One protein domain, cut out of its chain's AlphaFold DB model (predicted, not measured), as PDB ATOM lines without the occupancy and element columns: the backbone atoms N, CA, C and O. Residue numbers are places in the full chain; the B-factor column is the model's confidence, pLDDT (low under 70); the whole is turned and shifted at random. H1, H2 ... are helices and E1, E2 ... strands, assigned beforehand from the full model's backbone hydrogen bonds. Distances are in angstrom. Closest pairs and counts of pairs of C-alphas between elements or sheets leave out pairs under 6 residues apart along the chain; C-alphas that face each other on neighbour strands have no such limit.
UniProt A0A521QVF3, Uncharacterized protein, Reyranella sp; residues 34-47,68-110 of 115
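What this domain is: This is residues 34 to 47 and 68 to 110 of the 115 residues of an uncharacterized protein of Reyranella sp (UniProt A0A521QVF3). A small two-stranded hairpin, E1 and E2, runs into the helix H3, which meets the beginning of the long helix H4 at a steep corner, while H1 packs on the other end of H4. The parts make an open arch with few contacts between helices, the hairpin and H1 apart at its two ends and the short H2 beside E1. The printed part has 57 residues, with four named helices and two named strands in the order H1, H2, E1, E2, H3, H4; the sheet, of order E1 - E2, is antiparallel, and the class is mostly helix. The whole is compact, with a radius of gyration of the C-alphas of 11.5 A, and spans 27 by 25 by 20 A.

Where its parts are: Strand E1 is residues 74 to 77, 9.8 A from first to last C-alpha, and E2 is residues 80 to 83, 10.4 A. E1 begins at C-alpha 74, (-21.765, -6.055, -3.885). H2, residues 68 to 71, measures 5.2 A, and H3, residues 84 to 90, measures 9.8 A. H4, residues 95 to 110, is the longest helix at 22.1 A and ends at C-alpha 110, (-25.828, 14.589, 3.652). H1, residues 41 to 47, measures 10.1 A and begins at C-alpha 41, (-33.386, 9.393, -6.318).

How they stand to each other: E1 and E2 form a hairpin, antiparallel with 157 degrees between their directions. N 75 and O 82, 2.8 A apart, and N 80 and O 77, 2.9 A apart, are within hydrogen-bond range. The closest C-alphas of H2 and E1 are those of Leu 69 and Val 75, 7.3 A apart; H2 and E2 are near each other. The closest C-alphas of E1 and H3 are those of Thr 74 and Leu 84, 5.8 A apart. H3 touches H4, with residues 95 to 98 of H4 alone; their closest C-alphas, of Ala 85 and Val 95, are 5.7 A apart. They run opposite ways at a steep tilt of 62 degrees. H4 touches H1 with residues 103 to 110 alone, the closest C-alphas being those of Thr 46 and Gly 110, 5.8 A apart. These two run the same way at a steep tilt of 60 degrees. H1 is apart from E1, E2, H2 and H3. In H1, H3 and H4 every O i to N i+4 pair is within hydrogen-bond range; H2 is too short for such a pair.

The domain as a whole: The two C-alphas farthest apart, those of Thr 45 and Ala 90, are 29.7 A apart. Residues 48 to 67 are not printed, and C-alphas 47 and 68 are 15.3 A apart across this cut, which the link from H1 to H2 crosses. Of the links that are printed whole, H2 to E1, E1 to E2, E2 to H3 and H3 to H4 are tight. The mean pLDDT of the printed part is 94.9, and no printed residue is under 70.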
ATOM      1  N   GLN A  34     -31.863   1.839  -5.331       98.31
ATOM      2  CA  GLN A  34     -32.826   2.640  -6.088       98.31
ATOM      3  C   GLN A  34     -33.522   1.808  -7.173       98.31
ATOM      4  O   GLN A  34     -34.746   1.823  -7.255       98.31
ATOM      5  N   GLU A  35     -32.770   1.050  -7.976       98.00
ATOM      6  CA  GLU A  35     -33.313   0.186  -9.037       98.00
ATOM      7  C   GLU A  35     -34.271  -0.881  -8.489       98.00
ATOM      8  O   GLU A  35     -35.224  -1.271  -9.161       98.00
ATOM      9  N   LYS A  36     -34.053  -1.334  -7.250       96.88
ATOM     10  CA  LYS A  36     -34.955  -2.250  -6.538       96.88
ATOM     11  C   LYS A  36     -36.178  -1.569  -5.913       96.88
ATOM     12  O   LYS A  36     -37.062  -2.273  -5.433       96.88
ATOM     13  N   GLY A  37     -36.239  -0.236  -5.903       97.69
ATOM     14  CA  GLY A  37     -37.305   0.539  -5.264       97.69
ATOM     15  C   GLY A  37     -37.134   0.737  -3.753       97.69
ATOM     16  O   GLY A  37     -38.086   1.110  -3.077       97.69
ATOM     17  N   PHE A  38     -35.939   0.490  -3.205       97.88
ATOM     18  CA  PHE A  38     -35.653   0.560  -1.762       97.88
ATOM     19  C   PHE A  38     -34.941   1.850  -1.325       97.88
ATOM     20  O   PHE A  38     -34.700   2.047  -0.135       97.88
ATOM     21  N   ALA A  39     -34.590   2.722  -2.271       96.69
ATOM     22  CA  ALA A  39     -34.050   4.056  -2.028       96.69
ATOM     23  C   ALA A  39     -34.607   5.041  -3.065       96.69
ATOM     24  O   ALA A  39     -34.908   4.660  -4.196       96.69
ATOM     25  N   ASP A  40     -34.732   6.313  -2.694       96.50
ATOM     26  CA  ASP A  40     -35.173   7.366  -3.610       96.50
ATOM     27  C   ASP A  40     -34.013   7.959  -4.426       96.50
ATOM     28  O   ASP A  40     -32.828   7.764  -4.138       96.50
ATOM     29  N   ALA A  41     -34.363   8.709  -5.474       96.44
ATOM     30  CA  ALA A  41     -33.386   9.393  -6.318       96.44
ATOM     31  C   ALA A  41     -32.556  10.431  -5.537       96.44
ATOM     32  O   ALA A  41     -31.374  10.618  -5.825       96.44
ATOM     33  N   GLU A  42     -33.144  11.066  -4.518       95.75
ATOM     34  CA  GLU A  42     -32.456  12.041  -3.664       95.75
ATOM     35  C   GLU A  42     -31.288  11.405  -2.893       95.75
ATOM     36  O   GLU A  42     -30.230  12.022  -2.738       95.75
ATOM     37  N   THR A  43     -31.431  10.149  -2.465       96.56
ATOM     38  CA  THR A  43     -30.359   9.387  -1.811       96.56
ATOM     39  C   THR A  43     -29.155   9.222  -2.744       96.56
ATOM     40  O   THR A  43     -28.017   9.438  -2.324       96.56
ATOM     41  N   VAL A  44     -29.380   8.917  -4.030       97.44
ATOM     42  CA  VAL A  44     -28.304   8.838  -5.038       97.44
ATOM     43  C   VAL A  44     -27.633  10.200  -5.210       97.44
ATOM     44  O   VAL A  44     -26.406  10.288  -5.172       97.44
ATOM     45  N   THR A  45     -28.420  11.271  -5.353       96.94
ATOM     46  CA  THR A  45     -27.896  12.638  -5.485       96.94
ATOM     47  C   THR A  45     -27.061  13.047  -4.271       96.94
ATOM     48  O   THR A  45     -25.994  13.639  -4.424       96.94
ATOM     49  N   THR A  46     -27.501  12.701  -3.063       96.38
ATOM     50  CA  THR A  46     -26.765  12.980  -1.825       96.38
ATOM     51  C   THR A  46     -25.438  12.225  -1.789       96.38
ATOM     52  O   THR A  46     -24.393  12.829  -1.551       96.38
ATOM     53  N   GLN A  47     -25.441  10.935  -2.137       96.88
ATOM     54  CA  GLN A  47     -24.214  10.142  -2.232       96.88
ATOM     55  C   GLN A  47     -23.238  10.701  -3.284       96.88
ATOM     56  O   GLN A  47     -22.027  10.690  -3.068       96.88
ATOM     57  N   ALA A  68     -19.309  -0.338 -10.501       97.94
ATOM     58  CA  ALA A  68     -19.940  -1.414 -11.260       97.94
ATOM     59  C   ALA A  68     -20.228  -2.656 -10.397       97.94
ATOM     60  O   ALA A  68     -21.284  -3.271 -10.553       97.94
ATOM     61  N   LEU A  69     -19.336  -3.005  -9.463       97.38
ATOM     62  CA  LEU A  69     -19.588  -4.033  -8.445       97.38
ATOM     63  C   LEU A  69     -20.729  -3.626  -7.507       97.38
ATOM     64  O   LEU A  69     -21.639  -4.416  -7.266       97.38
ATOM     65  N   GLY A  70     -20.733  -2.374  -7.047       97.94
ATOM     66  CA  GLY A  70     -21.799  -1.844  -6.196       97.94
ATOM     67  C   GLY A  70     -23.178  -1.963  -6.846       97.94
ATOM     68  O   GLY A  70     -24.120  -2.427  -6.208       97.94
ATOM     69  N   LYS A  71     -23.287  -1.643  -8.143       98.25
ATOM     70  CA  LYS A  71     -24.535  -1.779  -8.922       98.25
ATOM     71  C   LYS A  71     -25.048  -3.213  -9.025       98.25
ATOM     72  O   LYS A  71     -26.225  -3.419  -9.285       98.25
ATOM     73  N   LYS A  72     -24.190  -4.208  -8.810       97.75
ATOM     74  CA  LYS A  72     -24.588  -5.622  -8.753       97.75
ATOM     75  C   LYS A  72     -25.047  -6.048  -7.355       97.75
ATOM     76  O   LYS A  72     -25.374  -7.212  -7.166       97.75
ATOM     77  N   GLY A  73     -25.088  -5.127  -6.390       97.12
ATOM     78  CA  GLY A  73     -25.406  -5.425  -4.996       97.12
ATOM     79  C   GLY A  73     -24.210  -5.971  -4.219       97.12
ATOM     80  O   GLY A  73     -24.396  -6.736  -3.280       97.12
ATOM     81  N   THR A  74     -22.978  -5.610  -4.587       97.62
ATOM     82  CA  THR A  74     -21.765  -6.055  -3.885       97.62
ATOM     83  C   THR A  74     -21.060  -4.882  -3.209       97.62
ATOM     84  O   THR A  74     -20.609  -3.955  -3.884       97.62
ATOM     85  N   VAL A  75     -20.909  -4.940  -1.883       94.12
ATOM     86  CA  VAL A  75     -20.033  -4.013  -1.150       94.12
ATOM     87  C   VAL A  75     -18.588  -4.453  -1.331       94.12
ATOM     88  O   VAL A  75     -18.283  -5.631  -1.161       94.12
ATOM     89  N   SER A  76     -17.699  -3.517  -1.635       90.69
ATOM     90  CA  SER A  76     -16.251  -3.717  -1.616       90.69
ATOM     91  C   SER A  76     -15.639  -2.806  -0.562       90.69
ATOM     92  O   SER A  76     -15.788  -1.586  -0.628       90.69
ATOM     93  N   SER A  77     -14.967  -3.397   0.424       79.88
ATOM     94  CA  SER A  77     -14.290  -2.671   1.496       79.88
ATOM     95  C   SER A  77     -12.947  -3.326   1.792       79.88
ATOM     96  O   SER A  77     -12.882  -4.528   2.036       79.88
ATOM     97  N   MET A  78     -11.870  -2.533   1.756       74.56
ATOM     98  CA  MET A  78     -10.516  -2.948   2.158       74.56
ATOM     99  C   MET A  78     -10.053  -4.290   1.547       74.56
ATOM    100  O   MET A  78      -9.453  -5.120   2.223       74.56
ATOM    101  N   GLY A  79     -10.354  -4.525   0.265       73.94
ATOM    102  CA  GLY A  79      -9.948  -5.745  -0.451       73.94
ATOM    103  C   GLY A  79     -10.852  -6.964  -0.231       73.94
ATOM    104  O   GLY A  79     -10.582  -8.022  -0.789       73.94
ATOM    105  N   THR A  80     -11.938  -6.823   0.529       85.62
ATOM    106  CA  THR A  80     -12.967  -7.859   0.687       85.62
ATOM    107  C   THR A  80     -14.260  -7.425   0.008       85.62
ATOM    108  O   THR A  80     -14.682  -6.274   0.123       85.62
ATOM    109  N   THR A  81     -14.909  -8.361  -0.682       92.56
ATOM    110  CA  THR A  81     -16.227  -8.150  -1.287       92.56
ATOM    111  C   THR A  81     -17.298  -8.942  -0.561       92.56
ATOM    112  O   THR A  81     -17.083 -10.105  -0.220       92.56
ATOM    113  N   GLN A  82     -18.474  -8.349  -0.394       94.00
ATOM    114  CA  GLN A  82     -19.619  -8.984   0.236       94.00
ATOM    115  C   GLN A  82     -20.890  -8.712  -0.571       94.00
ATOM    116  O   GLN A  82     -21.248  -7.561  -0.823       94.00
ATOM    117  N   ASP A  83     -21.586  -9.778  -0.959       96.12
ATOM    118  CA  ASP A  83     -22.895  -9.685  -1.603       96.12
ATOM    119  C   ASP A  83     -23.972  -9.254  -0.591       96.12
ATOM    120  O   ASP A  83     -24.068  -9.816   0.505       96.12
ATOM    121  N   LEU A  84     -24.790  -8.258  -0.948       94.94
ATOM    122  CA  LEU A  84     -25.827  -7.705  -0.071       94.94
ATOM    123  C   LEU A  84     -26.883  -8.746   0.297       94.94
ATOM    124  O   LEU A  84     -27.347  -8.757   1.434       94.94
ATOM    125  N   ALA A  85     -27.285  -9.604  -0.642       95.25
ATOM    126  CA  ALA A  85     -28.338 -10.582  -0.398       95.25
ATOM    127  C   ALA A  85     -27.847 -11.700   0.527       95.25
ATOM    128  O   ALA A  85     -28.537 -12.061   1.485       95.25
ATOM    129  N   ALA A  86     -26.630 -12.195   0.298       95.44
ATOM    130  CA  ALA A  86     -25.975 -13.152   1.180       95.44
ATOM    131  C   ALA A  86     -25.777 -12.567   2.589       95.44
ATOM    132  O   ALA A  86     -26.110 -13.219   3.580       95.44
ATOM    133  N   ALA A  87     -25.312 -11.319   2.681       93.06
ATOM    134  CA  ALA A  87     -25.119 -10.624   3.949       93.06
ATOM    135  C   ALA A  87     -26.422 -10.394   4.712       93.06
ATOM    136  O   ALA A  87     -26.464 -10.587   5.927       93.06
ATOM    137  N   ALA A  88     -27.481  -9.983   4.012       95.19
ATOM    138  CA  ALA A  88     -28.795  -9.797   4.607       95.19
ATOM    139  C   ALA A  88     -29.318 -11.124   5.171       95.19
ATOM    140  O   ALA A  88     -29.736 -11.185   6.326       95.19
ATOM    141  N   LYS A  89     -29.197 -12.210   4.399       95.69
ATOM    142  CA  LYS A  89     -29.597 -13.553   4.832       95.69
ATOM    143  C   LYS A  89     -28.818 -14.020   6.064       95.69
ATOM    144  O   LYS A  89     -29.433 -14.489   7.015       95.69
ATOM    145  N   ALA A  90     -27.493 -13.863   6.072       94.94
ATOM    146  CA  ALA A  90     -26.648 -14.230   7.212       94.94
ATOM    147  C   ALA A  90     -27.022 -13.460   8.493       94.94
ATOM    148  O   ALA A  90     -26.926 -13.996   9.593       94.94
ATOM    149  N   GLN A  91     -27.504 -12.225   8.342       94.12
ATOM    150  CA  GLN A  91     -27.963 -11.368   9.435       94.12
ATOM    151  C   GLN A  91     -29.465 -11.510   9.739       94.12
ATOM    152  O   GLN A  91     -30.005 -10.716  10.504       94.12
ATOM    153  N   ASN A  92     -30.157 -12.500   9.157       97.06
ATOM    154  CA  ASN A  92     -31.607 -12.696   9.294       97.06
ATOM    155  C   ASN A  92     -32.425 -11.420   8.991       97.06
ATOM    156  O   ASN A  92     -33.421 -11.117   9.648       97.06
ATOM    157  N   THR A  93     -31.997 -10.660   7.982       97.00
ATOM    158  CA  THR A  93     -32.660  -9.445   7.498       97.00
ATOM    159  C   THR A  93     -32.940  -9.532   5.994       97.00
ATOM    160  O   THR A  93     -32.664 -10.541   5.345       97.00
ATOM    161  N   SER A  94     -33.525  -8.479   5.423       97.44
ATOM    162  CA  SER A  94     -33.804  -8.367   3.991       97.44
ATOM    163  C   SER A  94     -32.901  -7.332   3.323       97.44
ATOM    164  O   SER A  94     -32.426  -6.389   3.958       97.44
ATOM    165  N   VAL A  95     -32.699  -7.485   2.011       96.69
ATOM    166  CA  VAL A  95     -32.000  -6.484   1.187       96.69
ATOM    167  C   VAL A  95     -32.689  -5.122   1.281       96.69
ATOM    168  O   VAL A  95     -32.012  -4.105   1.380       96.69
ATOM    169  N   GLU A  96     -34.022  -5.101   1.332       97.75
ATOM    170  CA  GLU A  96     -34.806  -3.881   1.545       97.75
ATOM    171  C   GLU A  96     -34.399  -3.154   2.831       97.75
ATOM    172  O   GLU A  96     -34.047  -1.977   2.776       97.75
ATOM    173  N   LYS A  97     -34.373  -3.850   3.977       97.88
ATOM    174  CA  LYS A  97     -34.001  -3.242   5.264       97.88
ATOM    175  C   LYS A  97     -32.567  -2.719   5.256       97.88
ATOM    176  O   LYS A  97     -32.308  -1.644   5.790       97.88
ATOM    177  N   VAL A  98     -31.642  -3.451   4.631       96.50
ATOM    178  CA  VAL A  98     -30.250  -3.002   4.461       96.50
ATOM    179  C   VAL A  98     -30.194  -1.726   3.616       96.50
ATOM    180  O   VAL A  98     -29.553  -0.755   4.013       96.50
ATOM    181  N   CYS A  99     -30.904  -1.694   2.488       97.75
ATOM    182  CA  CYS A  99     -30.986  -0.523   1.616       97.75
ATOM    183  C   CYS A  99     -31.626   0.691   2.305       97.75
ATOM    184  O   CYS A  99     -31.113   1.799   2.177       97.75
ATOM    185  N   GLN A 100     -32.700   0.496   3.071       97.50
ATOM    186  CA  GLN A 100     -33.367   1.564   3.821       97.50
ATOM    187  C   GLN A 100     -32.465   2.140   4.919       97.50
ATOM    188  O   GLN A 100     -32.397   3.361   5.092       97.50
ATOM    189  N   ALA A 101     -31.734   1.279   5.635       96.62
ATOM    190  CA  ALA A 101     -30.752   1.710   6.627       96.62
ATOM    191  C   ALA A 101     -29.622   2.517   5.973       96.62
ATOM    192  O   ALA A 101     -29.277   3.599   6.450       96.62
ATOM    193  N   LEU A 102     -29.107   2.038   4.837       96.12
ATOM    194  CA  LEU A 102     -28.096   2.743   4.056       96.12
ATOM    195  C   LEU A 102     -28.594   4.114   3.573       96.12
ATOM    196  O   LEU A 102     -27.912   5.118   3.763       96.12
ATOM    197  N   ALA A 103     -29.789   4.175   2.984       96.12
ATOM    198  CA  ALA A 103     -30.375   5.425   2.511       96.12
ATOM    199  C   ALA A 103     -30.554   6.435   3.653       96.12
ATOM    200  O   ALA A 103     -30.225   7.613   3.510       96.12
ATOM    201  N   SER A 104     -31.005   5.960   4.816       96.62
ATOM    202  CA  SER A 104     -31.144   6.784   6.018       96.62
ATOM    203  C   SER A 104     -29.798   7.337   6.491       96.62
ATOM    204  O   SER A 104     -29.702   8.526   6.794       96.62
ATOM    205  N   ALA A 105     -28.749   6.508   6.506       95.94
ATOM    206  CA  ALA A 105     -27.401   6.933   6.877       95.94
ATOM    207  C   ALA A 105     -26.846   7.995   5.911       95.94
ATOM    208  O   ALA A 105     -26.277   8.992   6.350       95.94
ATOM    209  N   ILE A 106     -27.072   7.831   4.604       95.69
ATOM    210  CA  ILE A 106     -26.645   8.803   3.587       95.69
ATOM    211  C   ILE A 106     -27.357  10.137   3.765       95.69
ATOM    212  O   ILE A 106     -26.711  11.177   3.699       95.69
ATOM    213  N   LYS A 107     -28.667  10.134   4.023       94.31
ATOM    214  CA  LYS A 107     -29.419  11.373   4.270       94.31
ATOM    215  C   LYS A 107     -28.907  12.105   5.510       94.31
ATOM    216  O   LYS A 107     -28.725  13.318   5.469       94.31
ATOM    217  N   GLN A 108     -28.618  11.371   6.583       94.56
ATOM    218  CA  GLN A 108     -28.043  11.941   7.805       94.56
ATOM    219  C   GLN A 108     -26.650  12.536   7.559       94.56
ATOM    220  O   GLN A 108     -26.381  13.668   7.965       94.56
ATOM    221  N   ALA A 109     -25.783  11.818   6.844       92.38
ATOM    222  CA  ALA A 109     -24.469  12.326   6.462       92.38
ATOM    223  C   ALA A 109     -24.584  13.554   5.538       92.38
ATOM    224  O   ALA A 109     -23.896  14.552   5.737       92.38
ATOM    225  N   GLY A 110     -25.512  13.510   4.582       91.56
ATOM    226  CA  GLY A 110     -25.828  14.589   3.652       91.56
ATOM    227  C   GLY A 110     -26.282  15.877   4.331       91.56
ATOM    228  O   GLY A 110     -25.883  16.964   3.919       91.56
TER     229      GLY A 110